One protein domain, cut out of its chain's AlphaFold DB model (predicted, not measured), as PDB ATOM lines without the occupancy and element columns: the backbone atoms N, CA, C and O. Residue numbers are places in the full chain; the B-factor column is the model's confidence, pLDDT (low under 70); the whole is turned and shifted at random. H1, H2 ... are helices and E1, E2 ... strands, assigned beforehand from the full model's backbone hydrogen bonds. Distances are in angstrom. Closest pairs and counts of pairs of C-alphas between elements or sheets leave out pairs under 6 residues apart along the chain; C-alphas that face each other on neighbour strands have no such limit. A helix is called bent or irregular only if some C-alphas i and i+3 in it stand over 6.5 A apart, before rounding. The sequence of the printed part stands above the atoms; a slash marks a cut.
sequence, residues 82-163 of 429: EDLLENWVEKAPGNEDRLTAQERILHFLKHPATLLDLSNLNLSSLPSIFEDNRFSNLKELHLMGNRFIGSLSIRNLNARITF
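Overview. This is residues 82 to 163 of the 429 residues of a protein of Candidatus Rhabdochlamydia sp. T3358 (UniProt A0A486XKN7). The chain is wound in short stacked turns, with the small parallel strands E1, E2 and E3 side by side along one wall and H3 on the opposite wall, on the turn between E1 and E2. The helical hairpin of H1 and H2 caps the E1 end of the stack. The printed part has 82 residues, in the order H1 H2 E1 H3 E2 E3, and under half of them are in named elements; the class is mixed, helices and strands. It is compact, with a radius of gyration of the C-alphas of 11.7 A, and spans 32 by 26 by 19 A.

Along the chain. E1 is residues 115 to 117, E2 140 to 142 and E3 160 to 162, where C-alpha 162 is at (-81.587, 46.357, 80.698). H2, residues 98 to 110, is 18.1 A long. H1, residues 82 to 90, is 12.1 A long and begins with C-alpha 82 at (-103.246, 47.745, 67.473). H3 is residues 128 to 131, neither bent nor irregular, but only just: C-alphas 128 and 131 are 6.1 A apart.

Arrangement. E1 and E2 are parallel at 8 degrees, with N 116 and O 140 3.0 A apart, within hydrogen-bond range. E2 and E3 are parallel at 20 degrees, with N 162 and O 141 3.0 A apart, also within range. E1, H3 and E2 form a strand-helix-strand unit, two parallel neighbour strands with a helix between, its crossover right-handed. H2 only grazes the sheet, with residues 101 to 109; its closest C-alphas to E1 are those of Phe 108 and Leu 116, 6.8 A. With residues 98 to 102 alone H2 touches H1, closest at the C-alphas of Val 89 and Arg 98, 5.3 A, at a shallow tilt of 16 degrees, opposite ways. H1 and H3 only just touch, with 3 pairs of C-alphas within 8 A, the closest being Leu 84 and Ile 129, 7.2 A. H2 and H3 are apart. In H1 and H2 every O i to N i+4 pair is within hydrogen-bond range; H3 is too short for one.

Size, cuts and confidence. The C-alphas farthest apart, of Gly 94 and Asn 137, are 31.6 A apart. The printed part has no cut. The link from E2 to E3, residues 143 to 159, is long. Mean pLDDT of the printed part is 78.1; residues 94, 131, 145 and 148 to 163 are under 70.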
ATOM      1  N   GLU A  82    -103.579  47.648  68.869       80.38
ATOM      2  CA  GLU A  82    -103.246  47.745  67.473       80.38
ATOM      3  C   GLU A  82    -103.323  49.214  67.035       80.38
ATOM      4  O   GLU A  82    -102.315  49.727  66.558       80.38
ATOM      5  N   ASP A  83    -104.407  49.933  67.362       80.44
ATOM      6  CA  ASP A  83    -104.539  51.364  67.037       80.44
ATOM      7  C   ASP A  83    -103.469  52.223  67.729       80.44
ATOM      8  O   ASP A  83    -102.932  53.164  67.146       80.44
ATOM      9  N   LEU A  84    -103.150  51.945  68.998       82.25
ATOM     10  CA  LEU A  84    -102.127  52.697  69.736       82.25
ATOM     11  C   LEU A  84    -100.720  52.463  69.171       82.25
ATOM     12  O   LEU A  84     -99.917  53.396  69.124       82.25
ATOM     13  N   LEU A  85    -100.426  51.237  68.737       85.75
ATOM     14  CA  LEU A  85     -99.156  50.898  68.105       85.75
ATOM     15  C   LEU A  85     -99.051  51.471  66.696       85.75
ATOM     16  O   LEU A  85     -98.013  52.032  66.364       85.75
ATOM     17  N   GLU A  86    -100.115  51.389  65.905       86.31
ATOM     18  CA  GLU A  86    -100.163  51.948  64.554       86.31
ATOM     19  C   GLU A  86     -99.973  53.469  64.593       86.31
ATOM     20  O   GLU A  86     -99.065  53.991  63.951       86.31
ATOM     21  N   ASN A  87    -100.679  54.169  65.488       85.62
ATOM     22  CA  ASN A  87    -100.468  55.602  65.724       85.62
ATOM     23  C   ASN A  87     -99.029  55.938  66.168       85.62
ATOM     24  O   ASN A  87     -98.508  57.012  65.858       85.62
ATOM     25  N   TRP A  88     -98.380  55.061  66.938       87.00
ATOM     26  CA  TRP A  88     -96.994  55.263  67.372       87.00
ATOM     27  C   TRP A  88     -95.996  55.049  66.226       87.00
ATOM     28  O   TRP A  88     -95.015  55.794  66.128       87.00
ATOM     29  N   VAL A  89     -96.264  54.086  65.344       87.75
ATOM     30  CA  VAL A  89     -95.482  53.811  64.133       87.75
ATOM     31  C   VAL A  89     -95.637  54.927  63.104       87.75
ATOM     32  O   VAL A  89     -94.634  55.404  62.584       87.75
ATOM     33  N   GLU A  90     -96.850  55.417  62.852       83.62
ATOM     34  CA  GLU A  90     -97.091  56.524  61.911       83.62
ATOM     35  C   GLU A  90     -96.363  57.811  62.317       83.62
ATOM     36  O   GLU A  90     -95.935  58.601  61.473       83.62
ATOM     37  N   LYS A  91     -96.173  58.015  63.624       77.31
ATOM     38  CA  LYS A  91     -95.428  59.148  64.187       77.31
ATOM     39  C   LYS A  91     -93.915  58.884  64.284       77.31
ATOM     40  O   LYS A  91     -93.228  59.621  64.996       77.31
ATOM     41  N   ALA A  92     -93.388  57.845  63.628       73.25
ATOM     42  CA  ALA A  92     -91.960  57.536  63.614       73.25
ATOM     43  C   ALA A  92     -91.148  58.626  62.887       73.25
ATOM     44  O   ALA A  92     -91.426  58.950  61.730       73.25
ATOM     45  N   PRO A  93     -90.092  59.168  63.512       73.62
ATOM     46  CA  PRO A  93     -89.029  59.851  62.788       73.62
ATOM     47  C   PRO A  93     -88.396  58.910  61.753       73.62
ATOM     48  O   PRO A  93     -88.255  57.715  61.998       73.62
ATOM     49  N   GLY A  94     -87.974  59.444  60.602       69.19
ATOM     50  CA  GLY A  94     -87.551  58.640  59.440       69.19
ATOM     51  C   GLY A  94     -86.303  57.761  59.628       69.19
ATOM     52  O   GLY A  94     -85.888  57.091  58.691       69.19
ATOM     53  N   ASN A  95     -85.682  57.773  60.807       75.81
ATOM     54  CA  ASN A  95     -84.536  56.944  61.166       75.81
ATOM     55  C   ASN A  95     -84.861  55.887  62.239       75.81
ATOM     56  O   ASN A  95     -83.937  55.206  62.681       75.81
ATOM     57  N   GLU A  96     -86.111  55.766  62.691       83.12
ATOM     58  CA  GLU A  96     -86.528  54.781  63.696       83.12
ATOM     59  C   GLU A  96     -87.172  53.555  63.059       83.12
ATOM     60  O   GLU A  96     -88.014  53.673  62.171       83.12
ATOM     61  N   ASP A  97     -86.850  52.373  63.581       86.12
ATOM     62  CA  ASP A  97     -87.455  51.117  63.147       86.12
ATOM     63  C   ASP A  97     -88.633  50.730  64.058       86.12
ATOM     64  O   ASP A  97     -88.616  49.741  64.800       86.12
ATOM     65  N   ARG A  98     -89.672  51.579  64.049       90.50
ATOM     66  CA  ARG A  98     -90.881  51.357  64.860       90.50
ATOM     67  C   ARG A  98     -91.756  50.225  64.333       90.50
ATOM     68  O   ARG A  98     -92.454  49.610  65.132       90.50
ATOM     69  N   LEU A  99     -91.696  49.927  63.035       89.75
ATOM     70  CA  LEU A  99     -92.410  48.796  62.432       89.75
ATOM     71  C   LEU A  99     -91.908  47.473  63.014       89.75
ATOM     72  O   LEU A  99     -92.694  46.714  63.578       89.75
ATOM     73  N   THR A 100     -90.590  47.248  63.012       89.00
ATOM     74  CA  THR A 100     -90.008  46.057  63.645       89.00
ATOM     75  C   THR A 100     -90.296  46.030  65.148       89.00
ATOM     76  O   THR A 100     -90.571  44.971  65.715       89.00
ATOM     77  N   ALA A 101     -90.282  47.184  65.827       91.81
ATOM     78  CA  ALA A 101     -90.656  47.248  67.240       91.81
ATOM     79  C   ALA A 101     -92.118  46.827  67.474       91.81
ATOM     80  O   ALA A 101     -92.384  46.039  68.383       91.81
ATOM     81  N   GLN A 102     -93.055  47.302  66.646       93.62
ATOM     82  CA  GLN A 102     -94.468  46.919  66.685       93.62
ATOM     83  C   GLN A 102     -94.635  45.411  66.478       93.62
ATOM     84  O   GLN A 102     -95.346  44.776  67.255       93.62
ATOM     85  N   GLU A 103     -93.957  44.820  65.493       91.31
ATOM     86  CA  GLU A 103     -94.011  43.376  65.240       91.31
ATOM     87  C   GLU A 103     -93.556  42.565  66.458       91.31
ATOM     88  O   GLU A 103     -94.249  41.636  66.878       91.31
ATOM     89  N   ARG A 104     -92.430  42.944  67.078       93.50
ATOM     90  CA  ARG A 104     -91.899  42.261  68.273       93.50
ATOM     91  C   ARG A 104     -92.825  42.395  69.479       93.50
ATOM     92  O   ARG A 104     -93.020  41.430  70.216       93.50
ATOM     93  N   ILE A 105     -93.422  43.569  69.664       92.44
ATOM     94  CA  ILE A 105     -94.403  43.828  70.721       92.44
ATOM     95  C   ILE A 105     -95.668  42.990  70.505       92.44
ATOM     96  O   ILE A 105     -96.121  42.317  71.427       92.44
ATOM     97  N   LEU A 106     -96.236  42.993  69.297       90.31
ATOM     98  CA  LEU A 106     -97.423  42.196  68.977       90.31
ATOM     99  C   LEU A 106     -97.134  40.700  69.105       90.31
ATOM    100  O   LEU A 106     -97.978  39.950  69.595       90.31
ATOM    101  N   HIS A 107     -95.937  40.262  68.710       90.06
ATOM    102  CA  HIS A 107     -95.492  38.888  68.904       90.06
ATOM    103  C   HIS A 107     -95.450  38.518  70.391       90.06
ATOM    104  O   HIS A 107     -95.961  37.464  70.762       90.06
ATOM    105  N   PHE A 108     -94.908  39.390  71.244       90.56
ATOM    106  CA  PHE A 108     -94.898  39.203  72.697       90.56
ATOM    107  C   PHE A 108     -96.311  39.148  73.292       90.56
ATOM    108  O   PHE A 108     -96.591  38.306  74.138       90.56
ATOM    109  N   LEU A 109     -97.223  40.011  72.836       87.81
ATOM    110  CA  LEU A 109     -98.608  40.019  73.315       87.81
ATOM    111  C   LEU A 109     -99.378  38.753  72.905       87.81
ATOM    112  O   LEU A 109    -100.212  38.273  73.668       87.81
ATOM    113  N   LYS A 110     -99.091  38.197  71.719       88.06
ATOM    114  CA  LYS A 110     -99.685  36.938  71.235       88.06
ATOM    115  C   LYS A 110     -99.061  35.701  71.882       88.06
ATOM    116  O   LYS A 110     -99.766  34.724  72.121       88.06
ATOM    117  N   HIS A 111     -97.764  35.751  72.174       87.00
ATOM    118  CA  HIS A 111     -96.997  34.669  72.788       87.00
ATOM    119  C   HIS A 111     -96.286  35.199  74.039       87.00
ATOM    120  O   HIS A 111     -95.102  35.546  73.959       87.00
ATOM    121  N   PRO A 112     -96.994  35.294  75.184       80.25
ATOM    122  CA  PRO A 112     -96.448  35.886  76.398       80.25
ATOM    123  C   PRO A 112     -95.133  35.219  76.802       80.25
ATOM    124  O   PRO A 112     -95.100  34.045  77.167       80.25
ATOM    125  N   ALA A 113     -94.049  35.986  76.738       85.25
ATOM    126  CA  ALA A 113     -92.720  35.573  77.158       85.25
ATOM    127  C   ALA A 113     -92.308  36.337  78.422       85.25
ATOM    128  O   ALA A 113     -92.959  37.295  78.838       85.25
ATOM    129  N   THR A 114     -91.194  35.943  79.035       86.12
ATOM    130  CA  THR A 114     -90.594  36.717  80.132       86.12
ATOM    131  C   THR A 114     -89.631  37.794  79.640       86.12
ATOM    132  O   THR A 114     -89.189  38.614  80.442       86.12
ATOM    133  N   LEU A 115     -89.301  37.808  78.346       88.38
ATOM    134  CA  LEU A 115     -88.334  38.721  77.740       88.38
ATOM    135  C   LEU A 115     -88.912  39.363  76.475       88.38
ATOM    136  O   LEU A 115     -89.493  38.674  75.637       88.38
ATOM    137  N   LEU A 116     -88.701  40.671  76.329       91.38
ATOM    138  CA  LEU A 116     -88.993  41.436  75.118       91.38
ATOM    139  C   LEU A 116     -87.738  42.197  74.686       91.38
ATOM    140  O   LEU A 116     -87.196  43.001  75.445       91.38
ATOM    141  N   ASP A 117     -87.283  41.953  73.457       90.06
ATOM    142  CA  ASP A 117     -86.089  42.592  72.907       90.06
ATOM    143  C   ASP A 117     -86.429  43.651  71.856       90.06
ATOM    144  O   ASP A 117     -86.840  43.336  70.738       90.06
ATOM    145  N   LEU A 118     -86.206  44.919  72.196       92.94
ATOM    146  CA  LEU A 118     -86.351  46.064  71.296       92.94
ATOM    147  C   LEU A 118     -85.001  46.723  70.983       92.94
ATOM    148  O   LEU A 118     -84.949  47.910  70.667       92.94
ATOM    149  N   SER A 119     -83.894  45.992  71.100       86.62
ATOM    150  CA  SER A 119     -82.555  46.528  70.872       86.62
ATOM    151  C   SER A 119     -82.266  46.847  69.400       86.62
ATOM    152  O   SER A 119     -82.747  46.174  68.486       86.62
ATOM    153  N   ASN A 120     -81.428  47.868  69.191       82.62
ATOM    154  CA  ASN A 120     -80.890  48.335  67.908       82.62
ATOM    155  C   ASN A 120     -81.944  48.798  66.890       82.62
ATOM    156  O   ASN A 120     -81.698  48.766  65.689       82.62
ATOM    157  N   LEU A 121     -83.097  49.266  67.369       86.62
ATOM    158  CA  LEU A 121     -84.193  49.776  66.536       86.62
ATOM    159  C   LEU A 121     -84.181  51.310  66.420       86.62
ATOM    160  O   LEU A 121     -85.091  51.921  65.863       86.62
ATOM    161  N   ASN A 122     -83.130  51.942  66.952       80.62
ATOM    162  CA  ASN A 122     -82.919  53.383  66.953       80.62
ATOM    163  C   ASN A 122     -84.064  54.192  67.604       80.62
ATOM    164  O   ASN A 122     -84.195  55.385  67.346       80.62
ATOM    165  N   LEU A 123     -84.871  53.560  68.465       82.62
ATOM    166  CA  LEU A 123     -86.097  54.132  69.033       82.62
ATOM    167  C   LEU A 123     -85.798  55.349  69.911       82.62
ATOM    168  O   LEU A 123     -84.876  55.307  70.726       82.62
ATOM    169  N   SER A 124     -86.601  56.407  69.799       77.88
ATOM    170  CA  SER A 124     -86.513  57.567  70.705       77.88
ATOM    171  C   SER A 124     -87.551  57.555  71.830       77.88
ATOM    172  O   SER A 124     -87.377  58.244  72.838       77.88
ATOM    173  N   SER A 125     -88.609  56.753  71.693       83.38
ATOM    174  CA  SER A 125     -89.670  56.572  72.687       83.38
ATOM    175  C   SER A 125     -90.213  55.142  72.661       83.38
ATOM    176  O   SER A 125     -89.946  54.393  71.726       83.38
ATOM    177  N   LEU A 126     -90.938  54.747  73.709       86.50
ATOM    178  CA  LEU A 126     -91.749  53.526  73.721       86.50
ATOM    179  C   LEU A 126     -93.229  53.901  73.545       86.50
ATOM    180  O   LEU A 126     -93.611  55.015  73.916       86.50
ATOM    181  N   PRO A 127     -94.069  53.001  73.006       86.56
ATOM    182  CA  PRO A 127     -95.506  53.235  72.936       86.56
ATOM    183  C   PRO A 127     -96.130  53.228  74.340       86.56
ATOM    184  O   PRO A 127     -95.686  52.500  75.230       86.56
ATOM    185  N   SER A 128     -97.208  53.991  74.531       80.56
ATOM    186  CA  SER A 128     -97.909  54.122  75.823       80.56
ATOM    187  C   SER A 128     -98.505  52.812  76.349       80.56
ATOM    188  O   SER A 128     -98.810  52.694  77.530       80.56
ATOM    189  N   ILE A 129     -98.623  51.793  75.497       83.56
ATOM    190  CA  ILE A 129     -99.155  50.481  75.872       83.56
ATOM    191  C   ILE A 129     -98.308  49.763  76.936       83.56
ATOM    192  O   ILE A 129     -98.805  48.841  77.568       83.56
ATOM    193  N   PHE A 130     -97.049  50.170  77.154       77.88
ATOM    194  CA  PHE A 130     -96.195  49.615  78.213       77.88
ATOM    195  C   PHE A 130     -96.696  49.949  79.630       77.88
ATOM    196  O   PHE A 130     -96.166  49.427  80.610       77.88
ATOM    197  N   GLU A 131     -97.721  50.793  79.756       67.44
ATOM    198  CA  GLU A 131     -98.434  51.040  81.011       67.44
ATOM    199  C   GLU A 131     -99.552  50.015  81.288       67.44
ATOM    200  O   GLU A 131    -100.149  50.039  82.365       67.44
ATOM    201  N   ASP A 132     -99.826  49.108  80.347       73.50
ATOM    202  CA  ASP A 132    -100.899  48.118  80.419       73.50
ATOM    203  C   ASP A 132    -100.494  46.825  81.159       73.50
ATOM    204  O   ASP A 132     -99.382  46.309  81.019       73.50
ATOM    205  N   ASN A 133    -101.448  46.229  81.884       75.81
ATOM    206  CA  ASN A 133    -101.287  44.972  82.624       75.81
ATOM    207  C   ASN A 133    -100.937  43.754  81.746       75.81
ATOM    208  O   ASN A 133    -100.498  42.725  82.268       75.81
ATOM    209  N   ARG A 134    -101.096  43.836  80.423       80.69
ATOM    210  CA  ARG A 134    -100.690  42.779  79.480       80.69
ATOM    211  C   ARG A 134     -99.185  42.523  79.443       80.69
ATOM    212  O   ARG A 134     -98.768  41.455  79.005       80.69
ATOM    213  N   PHE A 135     -98.377  43.440  79.973       82.56
ATOM    214  CA  PHE A 135     -96.937  43.246  80.166       82.56
ATOM    215  C   PHE A 135     -96.575  42.690  81.553       82.56
ATOM    216  O   PHE A 135     -95.401  42.640  81.902       82.56
ATOM    217  N   SER A 136     -97.545  42.227  82.346       80.31
ATOM    218  CA  SER A 136     -97.308  41.687  83.698       80.31
ATOM    219  C   SER A 136     -96.354  40.487  83.752       80.31
ATOM    220  O   SER A 136     -95.659  40.309  84.750       80.31
ATOM    221  N   ASN A 137     -96.273  39.693  82.679       80.75
ATOM    222  CA  ASN A 137     -95.345  38.559  82.573       80.75
ATOM    223  C   ASN A 137     -93.926  38.964  82.141       80.75
ATOM    224  O   ASN A 137     -93.008  38.143  82.202       80.75
ATOM    225  N   LEU A 138     -93.733  40.214  81.710       84.94
ATOM    226  CA  LEU A 138     -92.443  40.715  81.260       84.94
ATOM    227  C   LEU A 138     -91.501  40.868  82.460       84.94
ATOM    228  O   LEU A 138     -91.719  41.704  83.333       84.94
ATOM    229  N   LYS A 139     -90.425  40.080  82.479       83.31
ATOM    230  CA  LYS A 139     -89.350  40.172  83.476       83.31
ATOM    231  C   LYS A 139     -88.168  40.984  82.969       83.31
ATOM    232  O   LYS A 139     -87.518  41.637  83.777       83.31
ATOM    233  N   GLU A 140     -87.889  40.964  81.666       83.50
ATOM    234  CA  GLU A 140     -86.734  41.646  81.071       83.50
ATOM    235  C   GLU A 140     -87.099  42.390  79.782       83.50
ATOM    236  O   GLU A 140     -87.658  41.808  78.856       83.50
ATOM    237  N   LEU A 141     -86.744  43.676  79.711       88.06
ATOM    238  CA  LEU A 141     -86.905  44.513  78.519       88.06
ATOM    239  C   LEU A 141     -85.528  44.978  78.029       88.06
ATOM    240  O   LEU A 141     -84.845  45.741  78.721       88.06
ATOM    241  N   HIS A 142     -85.112  44.533  76.842       87.06
ATOM    242  CA  HIS A 142     -83.835  44.933  76.247       87.06
ATOM    243  C   HIS A 142     -84.006  46.152  75.348       87.06
ATOM    244  O   HIS A 142     -84.736  46.116  74.361       87.06
ATOM    245  N   LEU A 143     -83.290  47.227  75.683       83.44
ATOM    246  CA  LEU A 143     -83.402  48.531  75.020       83.44
ATOM    247  C   LEU A 143     -82.069  49.045  74.447       83.44
ATOM    248  O   LEU A 143     -81.976  50.212  74.067       83.44
ATOM    249  N   MET A 144     -81.035  48.203  74.384       80.06
ATOM    250  CA  MET A 144     -79.691  48.575  73.915       80.06
ATOM    251  C   MET A 144     -79.709  49.156  72.490       80.06
ATOM    252  O   MET A 144     -80.487  48.710  71.658       80.06
ATOM    253  N   GLY A 145     -78.846  50.129  72.181       68.12
ATOM    254  CA  GLY A 145     -78.696  50.653  70.813       68.12
ATOM    255  C   GLY A 145     -79.840  51.555  70.325       68.12
ATOM    256  O   GLY A 145     -79.903  51.881  69.142       68.12
ATOM    257  N   ASN A 146     -80.737  51.967  71.222       79.56
ATOM    258  CA  ASN A 146     -81.788  52.952  70.961       79.56
ATOM    259  C   ASN A 146     -81.375  54.359  71.432       79.56
ATOM    260  O   ASN A 146     -80.411  54.517  72.181       79.56
ATOM    261  N   ARG A 147     -82.110  55.391  71.006       73.31
ATOM    262  CA  ARG A 147     -81.819  56.817  71.250       73.31
ATOM    263  C   ARG A 147     -82.869  57.479  72.144       73.31
ATOM    264  O   ARG A 147     -83.382  58.545  71.816       73.31
ATOM    265  N   PHE A 148     -83.205  56.858  73.271       68.56
ATOM    266  CA  PHE A 148     -84.159  57.441  74.218       68.56
ATOM    267  C   PHE A 148     -83.630  58.766  74.787       68.56
ATOM    268  O   PHE A 148     -82.541  58.815  75.358       68.56
ATOM    269  N   ILE A 149     -84.407  59.845  74.649       45.66
ATOM    270  CA  ILE A 149     -84.067  61.173  75.181       45.66
ATOM    271  C   ILE A 149     -84.973  61.465  76.390       45.66
ATOM    272  O   ILE A 149     -86.109  61.914  76.248       45.66
ATOM    273  N   GLY A 150     -84.469  61.211  77.604       43.88
ATOM    274  CA  GLY A 150     -85.169  61.460  78.878       43.88
ATOM    275  C   GLY A 150     -85.349  60.211  79.750       43.88
ATOM    276  O   GLY A 150     -84.925  59.120  79.379       43.88
ATOM    277  N   SER A 151     -85.967  60.361  80.931       41.56
ATOM    278  CA  SER A 151     -86.334  59.208  81.760       41.56
ATOM    279  C   SER A 151     -87.513  58.463  81.128       41.56
ATOM    280  O   SER A 151     -88.575  59.036  80.888       41.56
ATOM    281  N   LEU A 152     -87.329  57.170  80.862       55.22
ATOM    282  CA  LEU A 152     -88.421  56.255  80.534       55.22
ATOM    283  C   LEU A 152     -89.300  56.102  81.782       55.22
ATOM    284  O   LEU A 152     -88.953  55.375  82.710       55.22
ATOM    285  N   SER A 153     -90.416  56.833  81.844       45.19
ATOM    286  CA  SER A 153     -91.411  56.638  82.900       45.19
ATOM    287  C   SER A 153     -92.304  55.472  82.497       45.19
ATOM    288  O   SER A 153     -93.306  55.670  81.828       45.19
ATOM    289  N   ILE A 154     -91.922  54.251  82.872       55.75
ATOM    290  CA  ILE A 154     -92.795  53.081  82.740       55.75
ATOM    291  C   ILE A 154     -93.259  52.709  84.145       55.75
ATOM    292  O   ILE A 154     -92.632  51.910  84.833       55.75
ATOM    293  N   ARG A 155     -94.306  53.386  84.629       44.78
ATOM    294  CA  ARG A 155     -94.721  53.306  86.044       44.78
ATOM    295  C   ARG A 155     -95.267  51.932  86.448       44.78
ATOM    296  O   ARG A 155     -95.262  51.627  87.635       44.78
ATOM    297  N   ASN A 156     -95.671  51.113  85.474       46.47
ATOM    298  CA  ASN A 156     -96.357  49.837  85.701       46.47
ATOM    299  C   ASN A 156     -95.554  48.604  85.245       46.47
ATOM    300  O   ASN A 156     -96.050  47.482  85.339       46.47
ATOM    301  N   LEU A 157     -94.318  48.777  84.761       57.50
ATOM    302  CA  LEU A 157     -93.497  47.652  84.312       57.50
ATOM    303  C   LEU A 157     -92.701  47.079  85.488       57.50
ATOM    304  O   LEU A 157     -91.686  47.641  85.891       57.50
ATOM    305  N   ASN A 158     -93.103  45.910  85.987       56.78
ATOM    306  CA  ASN A 158     -92.306  45.111  86.930       56.78
ATOM    307  C   ASN A 158     -91.167  44.342  86.226       56.78
ATOM    308  O   ASN A 158     -90.798  43.243  86.639       56.78
ATOM    309  N   ALA A 159     -90.612  44.907  85.152       58.91
ATOM    310  CA  ALA A 159     -89.538  44.303  84.379       58.91
ATOM    311  C   ALA A 159     -88.201  44.982  84.688       58.91
ATOM    312  O   ALA A 159     -88.105  46.205  84.813       58.91
ATOM    313  N   ARG A 160     -87.130  44.191  84.728       66.38
ATOM    314  CA  ARG A 160     -85.761  44.689  84.670       66.38
ATOM    315  C   ARG A 160     -85.533  45.309  83.292       66.38
ATOM    316  O   ARG A 160     -85.485  44.611  82.280       66.38
ATOM    317  N   ILE A 161     -85.389  46.629  83.256       69.38
ATOM    318  CA  ILE A 161     -85.005  47.348  82.042       69.38
ATOM    319  C   ILE A 161     -83.490  47.263  81.921       69.38
ATOM    320  O   ILE A 161     -82.755  47.811  82.748       69.38
ATOM    321  N   THR A 162     -83.017  46.565  80.896       62.28
ATOM    322  CA  THR A 162     -81.587  46.357  80.698       62.28
ATOM    323  C   THR A 162     -81.099  47.265  79.575       62.28
ATOM    324  O   THR A 162     -81.229  46.964  78.389       62.28
ATOM    325  N   PHE A 163     -80.477  48.377  79.965       59.56
ATOM    326  CA  PHE A 163     -79.504  49.088  79.136       59.56
ATOM    327  C   PHE A 163     -78.159  48.406  79.381       59.56
ATOM    328  O   PHE A 163     -77.353  48.895  80.164       59.56
TER     329      PHE A 163